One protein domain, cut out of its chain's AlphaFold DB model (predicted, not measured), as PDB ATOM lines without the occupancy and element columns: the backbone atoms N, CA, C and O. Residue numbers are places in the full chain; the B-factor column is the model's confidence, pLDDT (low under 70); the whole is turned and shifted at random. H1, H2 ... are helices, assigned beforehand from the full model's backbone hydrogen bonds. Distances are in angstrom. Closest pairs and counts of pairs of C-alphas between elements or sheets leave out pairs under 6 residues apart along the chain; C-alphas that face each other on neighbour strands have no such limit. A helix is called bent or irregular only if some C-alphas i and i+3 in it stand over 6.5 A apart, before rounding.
ATOM      1  N   GLU A  20     119.240 238.850  39.859       72.38
ATOM      2  CA  GLU A  20     120.588 239.431  39.899       72.38
ATOM      3  C   GLU A  20     121.592 238.561  40.670       72.38
ATOM      4  O   GLU A  20     122.750 238.430  40.259       72.38
ATOM      5  N   ARG A  21     121.169 237.944  41.781       75.31
ATOM      6  CA  ARG A  21     122.010 237.016  42.555       75.31
ATOM      7  C   ARG A  21     122.299 235.738  41.779       75.31
ATOM      8  O   ARG A  21     123.448 235.299  41.778       75.31
ATOM      9  N   ASP A  22     121.303 235.197  41.090       80.38
ATOM     10  CA  ASP A  22     121.447 233.999  40.264       80.38
ATOM     11  C   ASP A  22     122.385 234.254  39.079       80.38
ATOM     12  O   ASP A  22     123.324 233.487  38.861       80.38
ATOM     13  N   ALA A  23     122.222 235.389  38.393       83.25
ATOM     14  CA  ALA A  23     123.127 235.807  37.326       83.25
ATOM     15  C   ALA A  23     124.564 235.997  37.843       83.25
ATOM     16  O   ALA A  23     125.533 235.580  37.205       83.25
ATOM     17  N   LYS A  24     124.731 236.594  39.032       88.25
ATOM     18  CA  LYS A  24     126.050 236.749  39.662       88.25
ATOM     19  C   LYS A  24     126.672 235.398  40.016       88.25
ATOM     20  O   LYS A  24     127.858 235.207  39.756       88.25
ATOM     21  N   PHE A  25     125.895 234.472  40.577       88.69
ATOM     22  CA  PHE A  25     126.352 233.121  40.897       88.69
ATOM     23  C   PHE A  25     126.847 232.401  39.641       88.69
ATOM     24  O   PHE A  25     127.985 231.942  39.602       88.69
ATOM     25  N   GLN A  26     126.042 232.390  38.578       88.94
ATOM     26  CA  GLN A  26     126.388 231.737  37.315       88.94
ATOM     27  C   GLN A  26     127.649 232.329  36.678       88.94
ATOM     28  O   GLN A  26     128.500 231.578  36.212       88.94
ATOM     29  N   ARG A  27     127.828 233.656  36.720       91.31
ATOM     30  CA  ARG A  27     129.063 234.310  36.245       91.31
ATOM     31  C   ARG A  27     130.297 233.899  37.044       91.31
ATOM     32  O   ARG A  27     131.362 233.717  36.460       91.31
ATOM     33  N   VAL A  28     130.177 233.769  38.367       93.00
ATOM     34  CA  VAL A  28     131.282 233.307  39.223       93.00
ATOM     35  C   VAL A  28     131.637 231.859  38.900       93.00
ATOM     36  O   VAL A  28     132.810 231.566  38.678       93.00
ATOM     37  N   VAL A  29     130.634 230.985  38.801       93.81
ATOM     38  CA  VAL A  29     130.832 229.576  38.436       93.81
ATOM     39  C   VAL A  29     131.481 229.472  37.059       93.81
ATOM     40  O   VAL A  29     132.496 228.806  36.922       93.81
ATOM     41  N   ALA A  30     130.977 230.193  36.057       94.19
ATOM     42  CA  ALA A  30     131.536 230.182  34.708       94.19
ATOM     43  C   ALA A  30     133.016 230.579  34.674       94.19
ATOM     44  O   ALA A  30     133.820 229.900  34.044       94.19
ATOM     45  N   ARG A  31     133.400 231.634  35.406       94.06
ATOM     46  CA  ARG A  31     134.809 232.038  35.537       94.06
ATOM     47  C   ARG A  31     135.657 230.970  36.219       94.06
ATOM     48  O   ARG A  31     136.766 230.708  35.767       94.06
ATOM     49  N   GLN A  32     135.149 230.359  37.288       94.62
ATOM     50  CA  GLN A  32     135.846 229.273  37.974       94.62
ATOM     51  C   GLN A  32     136.062 228.083  37.035       94.62
ATOM     52  O   GLN A  32     137.186 227.602  36.927       94.62
ATOM     53  N   LEU A  33     135.018 227.660  36.317       93.75
ATOM     54  CA  LEU A  33     135.090 226.562  35.357       93.75
ATOM     55  C   LEU A  33     136.086 226.862  34.240       93.75
ATOM     56  O   LEU A  33     136.968 226.050  33.982       93.75
ATOM     57  N   TYR A  34     136.001 228.057  33.654       92.31
ATOM     58  CA  TYR A  34     136.907 228.526  32.610       92.31
ATOM     59  C   TYR A  34     138.383 228.416  33.019       92.31
ATOM     60  O   TYR A  34     139.207 227.935  32.243       92.31
ATOM     61  N   ILE A  35     138.707 228.798  34.258       91.62
ATOM     62  CA  ILE A  35     140.063 228.685  34.809       91.62
ATOM     63  C   ILE A  35     140.415 227.222  35.112       91.62
ATOM     64  O   ILE A  35     141.472 226.754  34.698       91.62
ATOM     65  N   SER A  36     139.540 226.488  35.807       92.50
ATOM     66  CA  SER A  36     139.800 225.106  36.254       92.50
ATOM     67  C   SER A  36     139.990 224.117  35.101       92.50
ATOM     68  O   SER A  36     140.814 223.209  35.187       92.50
ATOM     69  N   LEU A  37     139.258 224.319  34.004       91.44
ATOM     70  CA  LEU A  37     139.331 223.503  32.794       91.44
ATOM     71  C   LEU A  37     140.353 224.046  31.796       91.44
ATOM     72  O   LEU A  37     140.522 223.474  30.721       91.44
ATOM     73  N   VAL A  38     141.049 225.125  32.164       91.62
ATOM     74  CA  VAL A  38     142.121 225.730  31.381       91.62
ATOM     75  C   VAL A  38     141.656 226.071  29.961       91.62
ATOM     76  O   VAL A  38     142.330 225.782  28.974       91.62
ATOM     77  N   ILE A  39     140.476 226.669  29.834       89.94
ATOM     78  CA  ILE A  39     139.905 226.983  28.524       89.94
ATOM     79  C   ILE A  39     140.691 228.145  27.904       89.94
ATOM     80  O   ILE A  39     140.939 229.167  28.551       89.94
ATOM     81  N   LYS A  40     141.119 227.984  26.649       89.56
ATOM     82  CA  LYS A  40     141.821 229.029  25.894       89.56
ATOM     83  C   LYS A  40     140.926 230.257  25.707       89.56
ATOM     84  O   LYS A  40     139.721 230.108  25.497       89.56
ATOM     85  N   PRO A  41     141.502 231.471  25.707       87.06
ATOM     86  CA  PRO A  41     140.793 232.638  25.202       87.06
ATOM     87  C   PRO A  41     140.548 232.484  23.699       87.06
ATOM     88  O   PRO A  41     141.379 231.928  22.984       87.06
ATOM     89  N   GLY A  42     139.415 232.986  23.223       86.62
ATOM     90  CA  GLY A  42     138.978 232.803  21.842       86.62
ATOM     91  C   GLY A  42     137.468 232.939  21.720       86.62
ATOM     92  O   GLY A  42     136.810 233.323  22.686       86.62
ATOM     93  N   CYS A  43     136.948 232.629  20.539       85.75
ATOM     94  CA  CYS A  43     135.522 232.607  20.191       85.75
ATOM     95  C   CYS A  43     135.110 231.271  19.551       85.75
ATOM     96  O   CYS A  43     134.060 231.148  18.930       85.75
ATOM     97  N   ASP A  44     135.971 230.273  19.668       85.06
ATOM     98  CA  ASP A  44     135.890 229.019  18.950       85.06
ATOM     99  C   ASP A  44     135.023 227.988  19.677       85.06
ATOM    100  O   ASP A  44     134.556 227.064  19.035       85.06
ATOM    101  N   LEU A  45     134.756 228.136  20.981       85.88
ATOM    102  CA  LEU A  45     134.074 227.111  21.778       85.88
ATOM    103  C   LEU A  45     132.546 227.077  21.594       85.88
ATOM    104  O   LEU A  45     131.940 226.003  21.634       85.88
ATOM    105  N   ALA A  46     131.915 228.243  21.416       86.00
ATOM    106  CA  ALA A  46     130.454 228.384  21.387       86.00
ATOM    107  C   ALA A  46     129.753 227.481  20.346       86.00
ATOM    108  O   ALA A  46     128.783 226.813  20.723       86.00
ATOM    109  N   PRO A  47     130.252 227.349  19.098       84.62
ATOM    110  CA  PRO A  47     129.647 226.470  18.095       84.62
ATOM    111  C   PRO A  47     129.619 224.987  18.486       84.62
ATOM    112  O   PRO A  47     128.786 224.239  17.981       84.62
ATOM    113  N   HIS A  48     130.511 224.546  19.379       85.25
ATOM    114  CA  HIS A  48     130.680 223.124  19.693       85.25
ATOM    115  C   HIS A  48     130.011 222.702  20.993       85.25
ATOM    116  O   HIS A  48     129.519 221.582  21.089       85.25
ATOM    117  N   ILE A  49     129.932 223.595  21.980       82.50
ATOM    118  CA  ILE A  49     129.151 223.328  23.198       82.50
ATOM    119  C   ILE A  49     127.645 223.539  22.977       82.50
ATOM    120  O   ILE A  49     126.850 223.253  23.871       82.50
ATOM    121  N   GLY A  50     127.256 224.033  21.796       71.62
ATOM    122  CA  GLY A  50     125.872 224.149  21.332       71.62
ATOM    123  C   GLY A  50     125.097 225.334  21.906       71.62
ATOM    124  O   GLY A  50     123.918 225.493  21.594       71.62
ATOM    125  N   PHE A  51     125.731 226.161  22.744       69.31
ATOM    126  CA  PHE A  51     125.071 227.241  23.466       69.31
ATOM    127  C   PHE A  51     126.006 228.423  23.737       69.31
ATOM    128  O   PHE A  51     127.120 228.245  24.227       69.31
ATOM    129  N   GLY A  52     125.492 229.636  23.530       62.91
ATOM    130  CA  GLY A  52     126.085 230.879  24.014       62.91
ATOM    131  C   GLY A  52     126.305 231.944  22.959       62.91
ATOM    132  O   GLY A  52     126.000 231.754  21.787       62.91
ATOM    133  N   ASP A  53     126.784 233.092  23.425       66.19
ATOM    134  CA  ASP A  53     127.263 234.164  22.565       66.19
ATOM    135  C   ASP A  53     128.679 233.821  22.078       66.19
ATOM    136  O   ASP A  53     129.559 233.473  22.869       66.19
ATOM    137  N   GLU A  54     128.892 233.917  20.768       72.19
ATOM    138  CA  GLU A  54     130.163 233.638  20.093       72.19
ATOM    139  C   GLU A  54     131.214 234.730  20.358       72.19
ATOM    140  O   GLU A  54     132.336 234.657  19.866       72.19
ATOM    141  N   SER A  55     130.883 235.751  21.153       82.06
ATOM    142  CA  SER A  55     131.796 236.843  21.490       82.06
ATOM    143  C   SER A  55     133.038 236.390  22.268       82.06
ATOM    144  O   SER A  55     134.106 236.981  22.088       82.06
ATOM    145  N   SER A  56     132.940 235.351  23.113       88.75
ATOM    146  CA  SER A  56     134.110 234.716  23.736       88.75
ATOM    147  C   SER A  56     133.833 233.328  24.331       88.75
ATOM    148  O   SER A  56     132.719 233.025  24.750       88.75
ATOM    149  N   ASN A  57     134.882 232.523  24.508       90.00
ATOM    150  CA  ASN A  57     134.818 231.228  25.193       90.00
ATOM    151  C   ASN A  57     134.326 231.351  26.645       90.00
ATOM    152  O   ASN A  57     133.682 230.437  27.152       90.00
ATOM    153  N   LEU A  58     134.574 232.481  27.320       91.38
ATOM    154  CA  LEU A  58     134.036 232.723  28.661       91.38
ATOM    155  C   LEU A  58     132.515 232.932  28.634       91.38
ATOM    156  O   LEU A  58     131.810 232.385  29.482       91.38
ATOM    157  N   GLU A  59     132.008 233.700  27.669       90.38
ATOM    158  CA  GLU A  59     130.564 233.909  27.494       90.38
ATOM    159  C   GLU A  59     129.856 232.625  27.034       90.38
ATOM    160  O   GLU A  59     128.744 232.332  27.487       90.38
ATOM    161  N   ALA A  60     130.531 231.800  26.230       91.56
ATOM    162  CA  ALA A  60     130.082 230.457  25.881       91.56
ATOM    163  C   ALA A  60     129.904 229.587  27.142       91.56
ATOM    164  O   ALA A  60     128.824 229.050  27.396       91.56
ATOM    165  N   VAL A  61     130.925 229.529  28.006       92.69
ATOM    166  CA  VAL A  61     130.865 228.795  29.284       92.69
ATOM    167  C   VAL A  61     129.779 229.357  30.201       92.69
ATOM    168  O   VAL A  61     129.039 228.590  30.814       92.69
ATOM    169  N   TYR A  62     129.635 230.681  30.289       92.69
ATOM    170  CA  TYR A  62     128.570 231.310  31.074       92.69
ATOM    171  C   TYR A  62     127.177 230.898  30.599       92.69
ATOM    172  O   TYR A  62     126.329 230.513  31.409       92.69
ATOM    173  N   SER A  63     126.953 230.933  29.290       90.69
ATOM    174  CA  SER A  63     125.681 230.554  28.684       90.69
ATOM    175  C   SER A  63     125.364 229.081  28.921       90.69
ATOM    176  O   SER A  63     124.249 228.742  29.320       90.69
ATOM    177  N   TRP A  64     126.365 228.214  28.764       92.44
ATOM    178  CA  TRP A  64     126.249 226.790  29.049       92.44
ATOM    179  C   TRP A  64     125.908 226.530  30.524       92.44
ATOM    180  O   TRP A  64     124.949 225.821  30.823       92.44
ATOM    181  N   VAL A  65     126.608 227.185  31.459       92.31
ATOM    182  CA  VAL A  65     126.327 227.107  32.903       92.31
ATOM    183  C   VAL A  65     124.898 227.551  33.207       92.31
ATOM    184  O   VAL A  65     124.183 226.884  33.958       92.31
ATOM    185  N   ASN A  66     124.451 228.662  32.618       90.00
ATOM    186  CA  ASN A  66     123.094 229.154  32.818       90.00
ATOM    187  C   ASN A  66     122.045 228.128  32.372       90.00
ATOM    188  O   ASN A  66     121.076 227.885  33.096       90.00
ATOM    189  N   ILE A  67     122.255 227.493  31.221       89.25
ATOM    190  CA  ILE A  67     121.360 226.470  30.679       89.25
ATOM    191  C   ILE A  67     121.362 225.214  31.542       89.25
ATOM    192  O   ILE A  67     120.293 224.721  31.878       89.25
ATOM    193  N   VAL A  68     122.526 224.729  31.968       90.56
ATOM    194  CA  VAL A  68     122.625 223.532  32.812       90.56
ATOM    195  C   VAL A  68     121.914 223.730  34.150       90.56
ATOM    196  O   VAL A  68     121.122 222.879  34.553       90.56
ATOM    197  N   PHE A  69     122.102 224.874  34.812       89.25
ATOM    198  CA  PHE A  69     121.374 225.163  36.052       89.25
ATOM    199  C   PHE A  69     119.872 225.381  35.824       89.25
ATOM    200  O   PHE A  69     119.063 224.981  36.655       89.25
ATOM    201  N   THR A  70     119.481 226.014  34.715       87.38
ATOM    202  CA  THR A  70     118.077 226.383  34.475       87.38
ATOM    203  C   THR A  70     117.253 225.230  33.906       87.38
ATOM    204  O   THR A  70     116.190 224.924  34.434       87.38
ATOM    205  N   LEU A  71     117.733 224.578  32.845       86.44
ATOM    206  CA  LEU A  71     117.044 223.471  32.177       86.44
ATOM    207  C   LEU A  71     117.326 222.121  32.836       86.44
ATOM    208  O   LEU A  71     116.452 221.263  32.854       86.44
ATOM    209  N   GLY A  72     118.520 221.933  33.404       83.69
ATOM    210  CA  GLY A  72     118.867 220.707  34.126       83.69
ATOM    211  C   GLY A  72     118.235 220.609  35.516       83.69
ATOM    212  O   GLY A  72     118.383 219.584  36.176       83.69
ATOM    213  N   GLY A  73     117.558 221.664  35.989       85.00
ATOM    214  CA  GLY A  73     116.946 221.697  37.320       85.00
ATOM    215  C   GLY A  73     117.958 221.570  38.463       85.00
ATOM    216  O   GLY A  73     117.585 221.198  39.575       85.00
ATOM    217  N   ILE A  74     119.238 221.852  38.199       84.81
ATOM    218  CA  ILE A  74     120.300 221.747  39.196       84.81
ATOM    219  C   ILE A  74     120.159 222.920  40.177       84.81
ATOM    220  O   ILE A  74     120.082 224.076  39.750       84.81
ATOM    221  N   PRO A  75     120.148 222.680  41.499       86.38
ATOM    222  CA  PRO A  75     120.138 223.765  42.472       86.38
ATOM    223  C   PRO A  75     121.377 224.659  42.327       86.38
ATOM    224  O   PRO A  75     122.504 224.165  42.289       86.38
ATOM    225  N   ARG A  76     121.189 225.985  42.302       86.25
ATOM    226  CA  ARG A  76     122.272 226.987  42.211       86.25
ATOM    227  C   ARG A  76     123.031 227.127  43.540       86.25
ATOM    228  O   ARG A  76     122.960 228.150  44.213       86.25
ATOM    229  N   ILE A  77     123.726 226.067  43.948       87.25
ATOM    230  CA  ILE A  77     124.497 225.989  45.195       87.25
ATOM    231  C   ILE A  77     125.909 225.466  44.930       87.25
ATOM    232  O   ILE A  77     126.146 224.709  43.990       87.25
ATOM    233  N   LEU A  78     126.857 225.844  45.790       87.56
ATOM    234  CA  LEU A  78     128.280 225.524  45.610       87.56
ATOM    235  C   LEU A  78     128.574 224.018  45.572       87.56
ATOM    236  O   LEU A  78     129.485 223.599  44.865       87.56
ATOM    237  N   SER A  79     127.789 223.194  46.270       90.75
ATOM    238  CA  SER A  79     127.974 221.737  46.265       90.75
ATOM    239  C   SER A  79     127.692 221.084  44.909       90.75
ATOM    240  O   SER A  79     128.118 219.955  44.695       90.75
ATOM    241  N   GLN A  80     127.015 221.779  43.988       90.06
ATOM    242  CA  GLN A  80     126.763 221.285  42.631       90.06
ATOM    243  C   GLN A  80     127.877 221.656  41.643       90.06
ATOM    244  O   GLN A  80     127.956 221.068  40.569       90.06
ATOM    245  N   VAL A  81     128.761 222.601  41.990       92.69
ATOM    246  CA  VAL A  81     129.824 223.077  41.086       92.69
ATOM    247  C   VAL A  81     130.741 221.945  40.606       92.69
ATOM    248  O   VAL A  81     130.969 221.895  39.401       92.69
ATOM    249  N   PRO A  82     131.193 220.990  41.448       93.12
ATOM    250  CA  PRO A  82     132.024 219.878  40.973       93.12
ATOM    251  C   PRO A  82     131.329 218.987  39.935       93.12
ATOM    252  O   PRO A  82     131.977 218.475  39.027       93.12
ATOM    253  N   ILE A  83     130.007 218.817  40.042       92.38
ATOM    254  CA  ILE A  83     129.217 218.029  39.083       92.38
ATOM    255  C   ILE A  83     129.149 218.769  37.748       92.38
ATOM    256  O   ILE A  83     129.396 218.186  36.698       92.38
ATOM    257  N   VAL A  84     128.860 220.071  37.794       93.31
ATOM    258  CA  VAL A  84     128.809 220.927  36.603       93.31
ATOM    259  C   VAL A  84     130.185 221.010  35.927       93.31
ATOM    260  O   VAL A  84     130.265 220.988  34.700       93.31
ATOM    261  N   GLU A  85     131.266 221.038  36.708       94.81
ATOM    262  CA  GLU A  85     132.639 220.969  36.203       94.81
ATOM    263  C   GLU A  85     132.924 219.643  35.489       94.81
ATOM    264  O   GLU A  85     133.447 219.660  34.377       94.81
ATOM    265  N   ASP A  86     132.555 218.500  36.082       94.50
ATOM    266  CA  ASP A  86     132.733 217.184  35.454       94.50
ATOM    267  C   ASP A  86     131.932 217.058  34.149       94.50
ATOM    268  O   ASP A  86     132.449 216.583  33.137       94.50
ATOM    269  N   MET A  87     130.693 217.557  34.134       93.50
ATOM    270  CA  MET A  87     129.855 217.587  32.932       93.50
ATOM    271  C   MET A  87     130.498 218.406  31.808       93.50
ATOM    272  O   MET A  87     130.563 217.944  30.664       93.50
ATOM    273  N   LEU A  88     130.999 219.607  32.120       93.12
ATOM    274  CA  LEU A  88     131.663 220.444  31.126       93.12
ATOM    275  C   LEU A  88     132.967 219.797  30.653       93.12
ATOM    276  O   LEU A  88     133.202 219.737  29.452       93.12
ATOM    277  N   ARG A  89     133.774 219.235  31.562       94.38
ATOM    278  CA  ARG A  89     135.017 218.521  31.226       94.38
ATOM    279  C   ARG A  89     134.774 217.409  30.207       94.38
ATOM    280  O   ARG A  89     135.442 217.388  29.178       94.38
ATOM    281  N   ARG A  90     133.791 216.540  30.458       92.62
ATOM    282  CA  ARG A  90     133.424 215.444  29.544       92.62
ATOM    283  C   ARG A  90     132.924 215.953  28.199       92.62
ATOM    284  O   ARG A  90     133.242 215.368  27.172       92.62
ATOM    285  N   THR A  91     132.160 217.047  28.206       91.00
ATOM    286  CA  THR A  91     131.682 217.690  26.974       91.00
ATOM    287  C   THR A  91     132.862 218.180  26.140       91.00
ATOM    288  O   THR A  91     132.937 217.886  24.954       91.00
ATOM    289  N   LEU A  92     133.819 218.873  26.764       91.06
ATOM    290  CA  LEU A  92     135.023 219.340  26.084       91.06
ATOM    291  C   LEU A  92     135.853 218.170  25.550       91.06
ATOM    292  O   LEU A  92     136.231 218.195  24.389       91.06
ATOM    293  N   GLU A  93     136.085 217.130  26.353       91.31
ATOM    294  CA  GLU A  93     136.850 215.944  25.939       91.31
ATOM    295  C   GLU A  93     136.218 215.224  24.745       91.31
ATOM    296  O   GLU A  93     136.937 214.801  23.841       91.31
ATOM    297  N   ALA A  94     134.887 215.129  24.702       89.44
ATOM    298  CA  ALA A  94     134.178 214.587  23.547       89.44
ATOM    299  C   ALA A  94     134.399 215.452  22.296       89.44
ATOM    300  O   ALA A  94     134.733 214.930  21.238       89.44
ATOM    301  N   ILE A  95     134.308 216.781  22.423       86.94
ATOM    302  CA  ILE A  95     134.567 217.705  21.309       86.94
ATOM    303  C   ILE A  95     136.022 217.586  20.818       86.94
ATOM    304  O   ILE A  95     136.266 217.606  19.611       86.94
ATOM    305  N   GLU A  96     136.996 217.463  21.726       88.94
ATOM    306  CA  GLU A  96     138.411 217.267  21.372       88.94
ATOM    307  C   GLU A  96     138.619 215.969  20.580       88.94
ATOM    308  O   GLU A  96     139.339 215.966  19.581       88.94
ATOM    309  N   GLN A  97     137.967 214.879  20.995       88.44
ATOM    310  CA  GLN A  97     138.065 213.574  20.338       88.44
ATOM    311  C   GLN A  97     137.370 213.550  18.974       88.44
ATOM    312  O   GLN A  97     137.952 213.058  18.007       88.44
ATOM    313  N   ASP A  98     136.160 214.100  18.887       87.56
ATOM    314  CA  ASP A  98     135.327 214.006  17.687       87.56
ATOM    315  C   ASP A  98     135.777 214.968  16.583       87.56
ATOM    316  O   ASP A  98     135.689 214.643  15.398       87.56
ATOM    317  N   LEU A  99     136.262 216.157  16.953       84.81
ATOM    318  CA  LEU A  99     136.597 217.221  16.000       84.81
ATOM    319  C   LEU A  99     138.104 217.477  15.870       84.81
ATOM    320  O   LEU A  99     138.513 218.273  15.026       84.81
ATOM    321  N   GLY A 100     138.936 216.829  16.692       80.12
ATOM    322  CA  GLY A 100     140.385 217.054  16.710       80.12
ATOM    323  C   GLY A 100     140.775 218.466  17.162       80.12
ATOM    324  O   GLY A 100     141.853 218.954  16.819       80.12
TER     325      GLY A 100
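Overview. This is residues 20 to 100 of the 111 residues of an uncharacterized protein of Idiomarina sp. 34-48-12 (UniProt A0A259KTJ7). Two helices, H1 and H3, cross as a steep X with their closest approach between residues 30 and 62, and the longest helix, H4, runs past one side of the crossed pair and makes the long dimension of the whole. The short helix H2 lies on the way from H1 to H3 and packs on the early part of H3. The printed part has 81 residues with four named helices, in the order H1, H2, H3, H4, and no named strand; the class is all helix. It is compact, with a radius of gyration of the C-alphas of 11.9 A, and elongated, with spans of 36 by 23 by 22 A.

Arrangement. H4, residues 78 to 99, and H3, residues 57 to 71, are close but not clearly touching, and the closest C-alphas are those of Val 65 and Val 84, 7.6 A apart. They run opposite ways at a steep tilt of 59 degrees. H1, residues 20 to 36, is also close to H4 but not clearly touching it, with the C-alphas of Leu 33 and Glu 85 closest at 6.2 A. These two run the same way at a steep tilt of 52 degrees. H1 and H3 touch, with 15 pairs of C-alphas within 8 A; the closest are those of Ala 30 and Tyr 62, 4.8 A apart. They run opposite ways at a steep tilt of 55 degrees. H2, residues 46 to 49, touches H3, where the C-alphas of Ala 46 and Ala 60 are closest at 5.0 A. H2 and H4 only just touch, with 3 pairs of C-alphas within 8 A; H4 does so with residues 91 to 95 alone, and the C-alphas of His 48 and Ile 95 are closest at 6.9 A. H1 and H2 are apart. Every O i to N i+4 pair is within hydrogen-bond range in H1 and H3, against 16 of 18 in H4; H2 is too short for such a pair, and its 1 pair of O i and N i+3 is not within range.

Along the chain. H4 measures 31.9 A from C-alpha 78 to C-alpha 99, which is at (136.597, 217.221, 16.000). It is irregular, but only just: C-alphas 79 and 82 are 6.9 A apart. H1 begins at C-alpha 20, at (120.588, 239.431, 39.899), and is 24.2 A long. H3 begins at C-alpha 57, at (134.818, 231.228, 25.193), and is 20.6 A long. H2 is 5.5 A long.

Size, cuts and confidence. The two C-alphas farthest apart are those of Glu 20 and Gly 100, 37.8 A. The printed part has no cut. The links from H1 to H2, H2 to H3 and H3 to H4 are short, with 9, 7 and 6 residues. The mean pLDDT of the printed part is 87.7; residues 51 to 53, in the link from H2 to H3, are under 70.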